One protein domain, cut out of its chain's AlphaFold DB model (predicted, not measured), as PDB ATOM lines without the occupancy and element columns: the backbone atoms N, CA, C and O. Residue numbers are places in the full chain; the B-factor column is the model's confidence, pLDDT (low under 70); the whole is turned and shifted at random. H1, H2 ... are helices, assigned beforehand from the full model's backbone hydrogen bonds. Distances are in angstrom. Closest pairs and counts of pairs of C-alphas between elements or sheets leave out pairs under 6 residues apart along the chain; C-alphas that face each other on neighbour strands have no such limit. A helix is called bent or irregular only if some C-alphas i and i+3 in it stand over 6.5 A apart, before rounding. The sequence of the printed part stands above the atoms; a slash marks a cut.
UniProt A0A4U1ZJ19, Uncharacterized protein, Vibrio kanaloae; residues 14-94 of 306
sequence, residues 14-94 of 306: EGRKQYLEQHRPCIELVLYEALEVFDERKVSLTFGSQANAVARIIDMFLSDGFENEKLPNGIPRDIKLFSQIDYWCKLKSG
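Overview. This is residues 14 to 94 of the 306 residues of an uncharacterized protein of Vibrio kanaloae (UniProt A0A4U1ZJ19). Helix H1 is sharply bent into an L, and H3 spans the opening between its two arms, H1a and H1b. H4 packs on H1b, while H2 and H5 lie side by side at the end away from H1a, and a long loop, residues 63 to 78, swings round the outside. The printed part has 81 residues with five named helices, H1 to H5 in order, and no named strand: all helix. It is compact, with a radius of gyration of the C-alphas of 11.9 A and spans of 32 by 27 by 21 A.

Along the chain. Find C-alpha 14 at (180.234, 125.646, 119.034), where H1, residues 14 to 37, begins. By its hydrogen bonds it was assigned as one helix, but it is bent: C-alphas 22 and 25 are 8.5 A apart. H1a is residues 14 to 22, and H1b, residues 25 to 37, is 18.9 A long. H2 is residues 40 to 47; H3, residues 50 to 62, runs 18.4 A. H4 is residues 79 to 83, and H5, residues 85 to 93, ends at C-alpha 93, (174.689, 127.532, 94.304).

Arrangement. H1a and H1b stand about perpendicular, at 84 degrees. Look at Leu 31 and Val 54, C-alphas 6.4 A apart, the closest where H1b touches H3, which meets it with residues 50 to 54 alone. H1b touches H4, closest at the C-alphas of Ala 34 and Ser 83, 5.1 A. H2 touches H5, closest at the C-alphas of Thr 46 and Cys 89, 6.0 A. Every O i to N i+4 pair is within hydrogen-bond range in H1a, H2, H3 and H5; H1b has 8 of 9, and H4 0 of 1 but 2 of 2 O i to N i+3 pairs.

Size, cuts and confidence. The farthest C-alphas, of Glu 14 and Arg 41, are 33.2 A apart. The printed part has no cut; the link H3 to H4 is long, with 16 residues. Residues 41 and 94 have pLDDT under 70.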
ATOM      1  N   GLU A  14     180.676 125.193 117.715       88.62
ATOM      2  CA  GLU A  14     180.234 125.646 119.034       88.62
ATOM      3  C   GLU A  14     180.413 127.160 119.213       88.62
ATOM      4  O   GLU A  14     179.487 127.831 119.670       88.62
ATOM      5  N   GLY A  15     181.552 127.710 118.786       90.19
ATOM      6  CA  GLY A  15     181.823 129.148 118.807       90.19
ATOM      7  C   GLY A  15     180.852 129.949 117.941       90.19
ATOM      8  O   GLY A  15     180.285 130.946 118.390       90.19
ATOM      9  N   ARG A  16     180.563 129.464 116.727       92.31
ATOM     10  CA  ARG A  16     179.581 130.070 115.813       92.31
ATOM     11  C   ARG A  16     178.155 129.999 116.362       92.31
ATOM     12  O   ARG A  16     177.412 130.969 116.214       92.31
ATOM     13  N   LYS A  17     177.778 128.905 117.037       91.75
ATOM     14  CA  LYS A  17     176.487 128.793 117.744       91.75
ATOM     15  C   LYS A  17     176.373 129.827 118.863       91.75
ATOM     16  O   LYS A  17     175.383 130.551 118.906       91.75
ATOM     17  N   GLN A  18     177.395 129.948 119.713       91.31
ATOM     18  CA  GLN A  18     177.411 130.935 120.799       91.31
ATOM     19  C   GLN A  18     177.373 132.373 120.273       91.31
ATOM     20  O   GLN A  18     176.624 133.200 120.791       91.31
ATOM     21  N   TYR A  19     178.131 132.665 119.214       92.31
ATOM     22  CA  TYR A  19     178.111 133.969 118.557       92.31
ATOM     23  C   TYR A  19     176.717 134.306 118.011       92.31
ATOM     24  O   TYR A  19     176.221 135.419 118.194       92.31
ATOM     25  N   LEU A  20     176.052 133.331 117.380       91.62
ATOM     26  CA  LEU A  20     174.695 133.505 116.876       91.62
ATOM     27  C   LEU A  20     173.699 133.761 118.012       91.62
ATOM     28  O   LEU A  20     172.890 134.671 117.896       91.62
ATOM     29  N   GLU A  21     173.762 133.021 119.118       90.75
ATOM     30  CA  GLU A  21     172.882 133.251 120.273       90.75
ATOM     31  C   GLU A  21     173.057 134.650 120.879       90.75
ATOM     32  O   GLU A  21     172.069 135.300 121.221       90.75
ATOM     33  N   GLN A  22     174.295 135.144 120.961       90.00
ATOM     34  CA  GLN A  22     174.609 136.458 121.534       90.00
ATOM     35  C   GLN A  22     174.189 137.629 120.634       90.00
ATOM     36  O   GLN A  22     173.841 138.696 121.141       90.00
ATOM     37  N   HIS A  23     174.201 137.439 119.310       90.31
ATOM     38  CA  HIS A  23     174.016 138.526 118.342       90.31
ATOM     39  C   HIS A  23     172.857 138.313 117.355       90.31
ATOM     40  O   HIS A  23     172.721 139.094 116.412       90.31
ATOM     41  N   ARG A  24     171.993 137.306 117.561       88.88
ATOM     42  CA  ARG A  24     170.899 136.935 116.637       88.88
ATOM     43  C   ARG A  24     170.056 138.127 116.161       88.88
ATOM     44  O   ARG A  24     169.917 138.255 114.948       88.88
ATOM     45  N   PRO A  25     169.549 139.028 117.028       85.50
ATOM     46  CA  PRO A  25     168.738 140.156 116.565       85.50
ATOM     47  C   PRO A  25     169.498 141.095 115.618       85.50
ATOM     48  O   PRO A  25     168.935 141.587 114.644       85.50
ATOM     49  N   CYS A  26     170.790 141.319 115.873       87.19
ATOM     50  CA  CYS A  26     171.637 142.155 115.027       87.19
ATOM     51  C   CYS A  26     171.971 141.461 113.701       87.19
ATOM     52  O   CYS A  26     171.969 142.108 112.659       87.19
ATOM     53  N   ILE A  27     172.230 140.151 113.728       89.31
ATOM     54  CA  ILE A  27     172.496 139.345 112.528       89.31
ATOM     55  C   ILE A  27     171.272 139.336 111.610       89.31
ATOM     56  O   ILE A  27     171.402 139.586 110.414       89.31
ATOM     57  N   GLU A  28     170.085 139.079 112.164       88.94
ATOM     58  CA  GLU A  28     168.835 139.082 111.402       88.94
ATOM     59  C   GLU A  28     168.560 140.461 110.800       88.94
ATOM     60  O   GLU A  28     168.247 140.546 109.617       88.94
ATOM     61  N   LEU A  29     168.756 141.545 111.560       85.69
ATOM     62  CA  LEU A  29     168.608 142.907 111.042       85.69
ATOM     63  C   LEU A  29     169.564 143.188 109.872       85.69
ATOM     64  O   LEU A  29     169.120 143.662 108.831       85.69
ATOM     65  N   VAL A  30     170.848 142.841 110.010       86.94
ATOM     66  CA  VAL A  30     171.849 142.998 108.938       86.94
ATOM     67  C   VAL A  30     171.464 142.188 107.697       86.94
ATOM     68  O   VAL A  30     171.639 142.669 106.578       86.94
ATOM     69  N   LEU A  31     170.925 140.977 107.876       88.94
ATOM     70  CA  LEU A  31     170.430 140.157 106.770       88.94
ATOM     71  C   LEU A  31     169.223 140.796 106.089       88.94
ATOM     72  O   LEU A  31     169.206 140.858 104.864       88.94
ATOM     73  N   TYR A  32     168.237 141.279 106.846       86.25
ATOM     74  CA  TYR A  32     167.055 141.922 106.273       86.25
ATOM     75  C   TYR A  32     167.418 143.190 105.498       86.25
ATOM     76  O   TYR A  32     167.020 143.311 104.343       86.25
ATOM     77  N   GLU A  33     168.231 144.077 106.080       81.44
ATOM     78  CA  GLU A  33     168.696 145.296 105.404       81.44
ATOM     79  C   GLU A  33     169.472 144.965 104.121       81.44
ATOM     80  O   GLU A  33     169.274 145.594 103.082       81.44
ATOM     81  N   ALA A  34     170.338 143.948 104.164       82.25
ATOM     82  CA  ALA A  34     171.108 143.536 102.998       82.25
ATOM     83  C   ALA A  34     170.238 142.866 101.922       82.25
ATOM     84  O   ALA A  34     170.461 143.095 100.738       82.25
ATOM     85  N   LEU A  35     169.242 142.063 102.310       84.50
ATOM     86  CA  LEU A  35     168.311 141.402 101.392       84.50
ATOM     87  C   LEU A  35     167.318 142.377 100.752       84.50
ATOM     88  O   LEU A  35     166.900 142.131  99.622       84.50
ATOM     89  N   GLU A  36     166.957 143.465 101.437       80.62
ATOM     90  CA  GLU A  36     166.059 144.507 100.920       80.62
ATOM     91  C   GLU A  36     166.675 145.257  99.730       80.62
ATOM     92  O   GLU A  36     165.976 145.594  98.776       80.62
ATOM     93  N   VAL A  37     167.993 145.480  99.755       78.88
ATOM     94  CA  VAL A  37     168.724 146.172  98.678       78.88
ATOM     95  C   VAL A  37     169.326 145.224  97.634       78.88
ATOM     96  O   VAL A  37     169.865 145.686  96.624       78.88
ATOM     97  N   PHE A  38     169.276 143.911  97.868       76.88
ATOM     98  CA  PHE A  38     169.817 142.898  96.963       76.88
ATOM     99  C   PHE A  38     168.783 142.449  95.920       76.88
ATOM    100  O   PHE A  38     167.580 142.613  96.091       76.88
ATOM    101  N   ASP A  39     169.254 141.865  94.816       73.88
ATOM    102  CA  ASP A  39     168.396 141.391  93.726       73.88
ATOM    103  C   ASP A  39     167.462 140.258  94.200       73.88
ATOM    104  O   ASP A  39     167.882 139.107  94.360       73.88
ATOM    105  N   GLU A  40     166.181 140.589  94.396       73.25
ATOM    106  CA  GLU A  40     165.122 139.682  94.858       73.25
ATOM    107  C   GLU A  40     165.013 138.416  93.995       73.25
ATOM    108  O   GLU A  40     164.729 137.328  94.508       73.25
ATOM    109  N   ARG A  41     165.316 138.511  92.693       68.56
ATOM    110  CA  ARG A  41     165.309 137.357  91.790       68.56
ATOM    111  C   ARG A  41     166.431 136.386  92.137       68.56
ATOM    112  O   ARG A  41     166.188 135.183  92.198       68.56
ATOM    113  N   LYS A  42     167.644 136.880  92.406       73.00
ATOM    114  CA  LYS A  42     168.785 136.036  92.811       73.00
ATOM    115  C   LYS A  42     168.534 135.376  94.165       73.00
ATOM    116  O   LYS A  42     168.849 134.196  94.332       73.00
ATOM    117  N   VAL A  43     167.928 136.108  95.105       75.50
ATOM    118  CA  VAL A  43     167.517 135.555  96.405       75.50
ATOM    119  C   VAL A  43     166.481 134.455  96.212       75.50
ATOM    120  O   VAL A  43     166.638 133.375  96.771       75.50
ATOM    121  N   SER A  44     165.461 134.688  95.387       70.81
ATOM    122  CA  SER A  44     164.398 133.710  95.137       70.81
ATOM    123  C   SER A  44     164.921 132.462  94.428       70.81
ATOM    124  O   SER A  44     164.629 131.354  94.862       70.81
ATOM    125  N   LEU A  45     165.776 132.608  93.411       72.19
ATOM    126  CA  LEU A  45     166.393 131.469  92.719       72.19
ATOM    127  C   LEU A  45     167.294 130.641  93.643       72.19
ATOM    128  O   LEU A  45     167.331 129.418  93.544       72.19
ATOM    129  N   THR A  46     168.020 131.292  94.554       74.31
ATOM    130  CA  THR A  46     169.001 130.601  95.402       74.31
ATOM    131  C   THR A  46     168.386 130.075  96.700       74.31
ATOM    132  O   THR A  46     168.750 129.002  97.183       74.31
ATOM    133  N   PHE A  47     167.450 130.808  97.300       77.94
ATOM    134  CA  PHE A  47     166.896 130.549  98.632       77.94
ATOM    135  C   PHE A  47     165.377 130.344  98.665       77.94
ATOM    136  O   PHE A  47     164.862 129.928  99.700       77.94
ATOM    137  N   GLY A  48     164.663 130.572  97.565       70.19
ATOM    138  CA  GLY A  48     163.207 130.438  97.453       70.19
ATOM    139  C   GLY A  48     162.437 131.679  97.910       70.19
ATOM    140  O   GLY A  48     161.485 132.080  97.256       70.19
ATOM    141  N   SER A  49     162.852 132.315  99.007       78.56
ATOM    142  CA  SER A  49     162.273 133.572  99.506       78.56
ATOM    143  C   SER A  49     163.270 134.312 100.400       78.56
ATOM    144  O   SER A  49     164.261 133.722 100.834       78.56
ATOM    145  N   GLN A  50     163.011 135.583 100.720       79.00
ATOM    146  CA  GLN A  50     163.836 136.334 101.681       79.00
ATOM    147  C   GLN A  50     163.788 135.724 103.090       79.00
ATOM    148  O   GLN A  50     164.831 135.554 103.715       79.00
ATOM    149  N   ALA A  51     162.608 135.315 103.570       78.12
ATOM    150  CA  ALA A  51     162.474 134.648 104.868       78.12
ATOM    151  C   ALA A  51     163.272 133.332 104.916       78.12
ATOM    152  O   ALA A  51     163.989 133.058 105.881       78.12
ATOM    153  N   ASN A  52     163.230 132.556 103.828       84.25
ATOM    154  CA  ASN A  52     164.044 131.353 103.694       84.25
ATOM    155  C   ASN A  52     165.534 131.688 103.575       84.25
ATOM    156  O   ASN A  52     166.355 130.932 104.082       84.25
ATOM    157  N   ALA A  53     165.909 132.797 102.936       86.75
ATOM    158  CA  ALA A  53     167.299 133.224 102.829       86.75
ATOM    159  C   ALA A  53     167.908 133.493 104.206       86.75
ATOM    160  O   ALA A  53     168.987 132.979 104.483       86.75
ATOM    161  N   VAL A  54     167.197 134.194 105.095       89.44
ATOM    162  CA  VAL A  54     167.657 134.440 106.474       89.44
ATOM    163  C   VAL A  54     167.924 133.123 107.202       89.44
ATOM    164  O   VAL A  54     169.040 132.894 107.670       89.44
ATOM    165  N   ALA A  55     166.936 132.222 107.234       89.25
ATOM    166  CA  ALA A  55     167.074 130.931 107.906       89.25
ATOM    167  C   ALA A  55     168.211 130.088 107.301       89.25
ATOM    168  O   ALA A  55     169.058 129.566 108.020       89.25
ATOM    169  N   ARG A  56     168.290 130.014 105.968       90.44
ATOM    170  CA  ARG A  56     169.297 129.208 105.265       90.44
ATOM    171  C   ARG A  56     170.707 129.768 105.397       90.44
ATOM    172  O   ARG A  56     171.642 128.982 105.459       90.44
ATOM    173  N   ILE A  57     170.881 131.087 105.418       93.00
ATOM    174  CA  ILE A  57     172.193 131.711 105.638       93.00
ATOM    175  C   ILE A  57     172.677 131.423 107.057       93.00
ATOM    176  O   ILE A  57     173.836 131.052 107.231       93.00
ATOM    177  N   ILE A  58     171.784 131.497 108.045       92.44
ATOM    178  CA  ILE A  58     172.083 131.088 109.420       92.44
ATOM    179  C   ILE A  58     172.473 129.603 109.473       92.44
ATOM    180  O   ILE A  58     173.520 129.275 110.023       92.44
ATOM    181  N   ASP A  59     171.698 128.715 108.848       90.38
ATOM    182  CA  ASP A  59     171.995 127.278 108.832       90.38
ATOM    183  C   ASP A  59     173.342 126.972 108.161       90.38
ATOM    184  O   ASP A  59     174.137 126.187 108.674       90.38
ATOM    185  N   MET A  60     173.637 127.617 107.027       91.31
ATOM    186  CA  MET A  60     174.927 127.479 106.344       91.31
ATOM    187  C   MET A  60     176.071 127.990 107.217       91.31
ATOM    188  O   MET A  60     177.093 127.312 107.331       91.31
ATOM    189  N   PHE A  61     175.886 129.136 107.880       92.62
ATOM    190  CA  PHE A  61     176.848 129.663 108.842       92.62
ATOM    191  C   PHE A  61     177.031 128.754 110.058       92.62
ATOM    192  O   PHE A  61     178.058 128.868 110.705       92.62
ATOM    193  N   LEU A  62     176.105 127.850 110.378       90.38
ATOM    194  CA  LEU A  62     176.252 126.868 111.460       90.38
ATOM    195  C   LEU A  62     176.693 125.483 110.973       90.38
ATOM    196  O   LEU A  62     176.958 124.609 111.796       90.38
ATOM    197  N   SER A  63     176.793 125.276 109.660       88.00
ATOM    198  CA  SER A  63     177.146 123.978 109.090       88.00
ATOM    199  C   SER A  63     178.595 123.586 109.393       88.00
ATOM    200  O   SER A  63     179.490 124.437 109.462       88.00
ATOM    201  N   ASP A  64     178.838 122.284 109.535       79.38
ATOM    202  CA  ASP A  64     180.179 121.736 109.787       79.38
ATOM    203  C   ASP A  64     181.136 121.977 108.607       79.38
ATOM    204  O   ASP A  64     182.341 122.093 108.799       79.38
ATOM    205  N   GLY A  65     180.596 122.101 107.388       78.06
ATOM    206  CA  GLY A  65     181.366 122.355 106.165       78.06
ATOM    207  C   GLY A  65     181.727 123.824 105.921       78.06
ATOM    208  O   GLY A  65     182.396 124.130 104.933       78.06
ATOM    209  N   PHE A  66     181.273 124.746 106.774       84.25
ATOM    210  CA  PHE A  66     181.605 126.159 106.654       84.25
ATOM    211  C   PHE A  66     182.947 126.457 107.330       84.25
ATOM    212  O   PHE A  66     183.063 126.472 108.555       84.25
ATOM    213  N   GLU A  67     183.966 126.708 106.509       77.81
ATOM    214  CA  GLU A  67     185.348 126.890 106.953       77.81
ATOM    215  C   GLU A  67     185.823 128.334 106.730       77.81
ATOM    216  O   GLU A  67     185.881 128.818 105.598       77.81
ATOM    217  N   ASN A  68     186.240 129.004 107.809       82.50
ATOM    218  CA  ASN A  68     186.797 130.366 107.773       82.50
ATOM    219  C   ASN A  68     187.996 130.499 106.816       82.50
ATOM    220  O   ASN A  68     188.159 131.511 106.137       82.50
ATOM    221  N   GLU A  69     188.836 129.466 106.740       78.94
ATOM    222  CA  GLU A  69     190.048 129.454 105.909       78.94
ATOM    223  C   GLU A  69     189.739 129.519 104.407       78.94
ATOM    224  O   GLU A  69     190.560 129.995 103.625       78.94
ATOM    225  N   LYS A  70     188.533 129.095 104.005       78.19
ATOM    226  CA  LYS A  70     188.059 129.122 102.616       78.19
ATOM    227  C   LYS A  70     187.349 130.429 102.247       78.19
ATOM    228  O   LYS A  70     186.902 130.572 101.107       78.19
ATOM    229  N   LEU A  71     187.232 131.388 103.172       82.88
ATOM    230  CA  LEU A  71     186.626 132.685 102.877       82.88
ATOM    231  C   LEU A  71     187.510 133.498 101.912       82.88
ATOM    232  O   LEU A  71     188.690 133.713 102.204       82.88
ATOM    233  N   PRO A  72     186.956 133.999 100.789       82.69
ATOM    234  CA  PRO A  72     187.696 134.841  99.858       82.69
ATOM    235  C   PRO A  72     188.293 136.091 100.516       82.69
ATOM    236  O   PRO A  72     187.701 136.697 101.415       82.69
ATOM    237  N   ASN A  73     189.446 136.529 100.004       74.12
ATOM    238  CA  ASN A  73     190.068 137.786 100.414       74.12
ATOM    239  C   ASN A  73     189.108 138.958 100.148       74.12
ATOM    240  O   ASN A  73     188.700 139.178  99.010       74.12
ATOM    241  N   GLY A  74     188.756 139.701 101.200       75.81
ATOM    242  CA  GLY A  74     187.813 140.825 101.139       75.81
ATOM    243  C   GLY A  74     186.451 140.556 101.786       75.81
ATOM    244  O   GLY A  74     185.709 141.509 102.009       75.81
ATOM    245  N   ILE A  75     186.135 139.308 102.151       86.12
ATOM    246  CA  ILE A  75     184.942 139.010 102.952       86.12
ATOM    247  C   ILE A  75     185.203 139.360 104.433       86.12
ATOM    248  O   ILE A  75     186.219 138.919 104.986       86.12
ATOM    249  N   PRO A  76     184.324 140.146 105.089       86.94
ATOM    250  CA  PRO A  76     184.469 140.485 106.502       86.94
ATOM    251  C   PRO A  76     184.406 139.251 107.409       86.94
ATOM    252  O   PRO A  76     183.683 138.296 107.136       86.94
ATOM    253  N   ARG A  77     185.149 139.294 108.518       89.50
ATOM    254  CA  ARG A  77     185.192 138.249 109.565       89.50
ATOM    255  C   ARG A  77     184.473 138.687 110.844       89.50
ATOM    256  O   ARG A  77     184.835 138.323 111.960       89.50
ATOM    257  N   ASP A  78     183.470 139.521 110.653       88.12
ATOM    258  CA  ASP A  78     182.638 140.132 111.675       88.12
ATOM    259  C   ASP A  78     181.166 139.994 111.260       88.12
ATOM    260  O   ASP A  78     180.837 139.332 110.271       88.12
ATOM    261  N   ILE A  79     180.264 140.638 111.994       87.88
ATOM    262  CA  ILE A  79     178.832 140.650 111.675       87.88
ATOM    263  C   ILE A  79     178.499 141.108 110.236       87.88
ATOM    264  O   ILE A  79     177.472 140.706 109.692       87.88
ATOM    265  N   LYS A  80     179.362 141.887 109.564       88.94
ATOM    266  CA  LYS A  80     179.163 142.310 108.165       88.94
ATOM    267  C   LYS A  80     179.360 141.163 107.171       88.94
ATOM    268  O   LYS A  80     179.015 141.319 106.004       88.94
ATOM    269  N   LEU A  81     179.840 139.993 107.602       90.94
ATOM    270  CA  LEU A  81     179.787 138.764 106.806       90.94
ATOM    271  C   LEU A  81     178.354 138.482 106.321       90.94
ATOM    272  O   LEU A  81     178.139 138.094 105.173       90.94
ATOM    273  N   PHE A  82     177.361 138.719 107.179       91.12
ATOM    274  CA  PHE A  82     175.960 138.446 106.873       91.12
ATOM    275  C   PHE A  82     175.376 139.398 105.821       91.12
ATOM    276  O   PHE A  82     174.442 139.017 105.125       91.12
ATOM    277  N   SER A  83     175.963 140.582 105.609       88.06
ATOM    278  CA  SER A  83     175.533 141.480 104.528       88.06
ATOM    279  C   SER A  83     176.085 141.098 103.151       88.06
ATOM    280  O   SER A  83     175.655 141.646 102.137       88.06
ATOM    281  N   GLN A  84     177.017 140.141 103.075       89.50
ATOM    282  CA  GLN A  84     177.612 139.685 101.816       89.50
ATOM    283  C   GLN A  84     176.700 138.675 101.097       89.50
ATOM    284  O   GLN A  84     177.072 137.523 100.883       89.50
ATOM    285  N   ILE A  85     175.487 139.088 100.718       89.44
ATOM    286  CA  ILE A  85     174.463 138.190 100.145       89.44
ATOM    287  C   ILE A  85     174.959 137.468  98.885       89.44
ATOM    288  O   ILE A  85     174.707 136.278  98.719       89.44
ATOM    289  N   ASP A  86     175.742 138.135  98.036       83.31
ATOM    290  CA  ASP A  86     176.329 137.520  96.840       83.31
ATOM    291  C   ASP A  86     177.272 136.345  97.170       83.31
ATOM    292  O   ASP A  86     177.256 135.321  96.486       83.31
ATOM    293  N   TYR A  87     178.043 136.452  98.258       87.69
ATOM    294  CA  TYR A  87     178.876 135.354  98.753       87.69
ATOM    295  C   TYR A  87     178.015 134.172  99.205       87.69
ATOM    296  O   TYR A  87     178.288 133.035  98.826       87.69
ATOM    297  N   TRP A  88     176.943 134.430  99.952       90.12
ATOM    298  CA  TRP A  88     176.039 133.379 100.413       90.12
ATOM    299  C   TRP A  88     175.299 132.692  99.261       90.12
ATOM    300  O   TRP A  88     175.149 131.468  99.268       90.12
ATOM    301  N   CYS A  89     174.900 133.451  98.239       81.69
ATOM    302  CA  CYS A  89     174.342 132.901  97.008       81.69
ATOM    303  C   CYS A  89     175.352 131.990  96.295       81.69
ATOM    304  O   CYS A  89     175.012 130.868  95.909       81.69
ATOM    305  N   LYS A  90     176.603 132.445  96.148       82.88
ATOM    306  CA  LYS A  90     177.701 131.670  95.544       82.88
ATOM    307  C   LYS A  90     177.985 130.388  96.313       82.88
ATOM    308  O   LYS A  90     178.095 129.331  95.704       82.88
ATOM    309  N   LEU A  91     178.065 130.475  97.638       82.94
ATOM    310  CA  LEU A  91     178.345 129.333  98.501       82.94
ATOM    311  C   LEU A  91     177.258 128.256  98.376       82.94
ATOM    312  O   LEU A  91     177.579 127.073  98.317       82.94
ATOM    313  N   LYS A  92     175.986 128.662  98.285       79.31
ATOM    314  CA  LYS A  92     174.865 127.727  98.144       79.31
ATOM    315  C   LYS A  92     174.741 127.123  96.743       79.31
ATOM    316  O   LYS A  92     174.388 125.955  96.619       79.31
ATOM    317  N   SER A  93     174.966 127.921  95.699       70.94
ATOM    318  CA  SER A  93     174.689 127.532  94.304       70.94
ATOM    319  C   SER A  93     175.912 127.038  93.523       70.94
ATOM    320  O   SER A  93     175.750 126.442  92.462       70.94
ATOM    321  N   GLY A  94     177.130 127.326  93.991       59.53
ATOM    322  CA  GLY A  94     178.376 127.088  93.256       59.53
ATOM    323  C   GLY A  94     178.589 128.002  92.038       59.53
ATOM    324  O   GLY A  94     179.593 127.855  91.346       59.53
TER     325      GLY A  94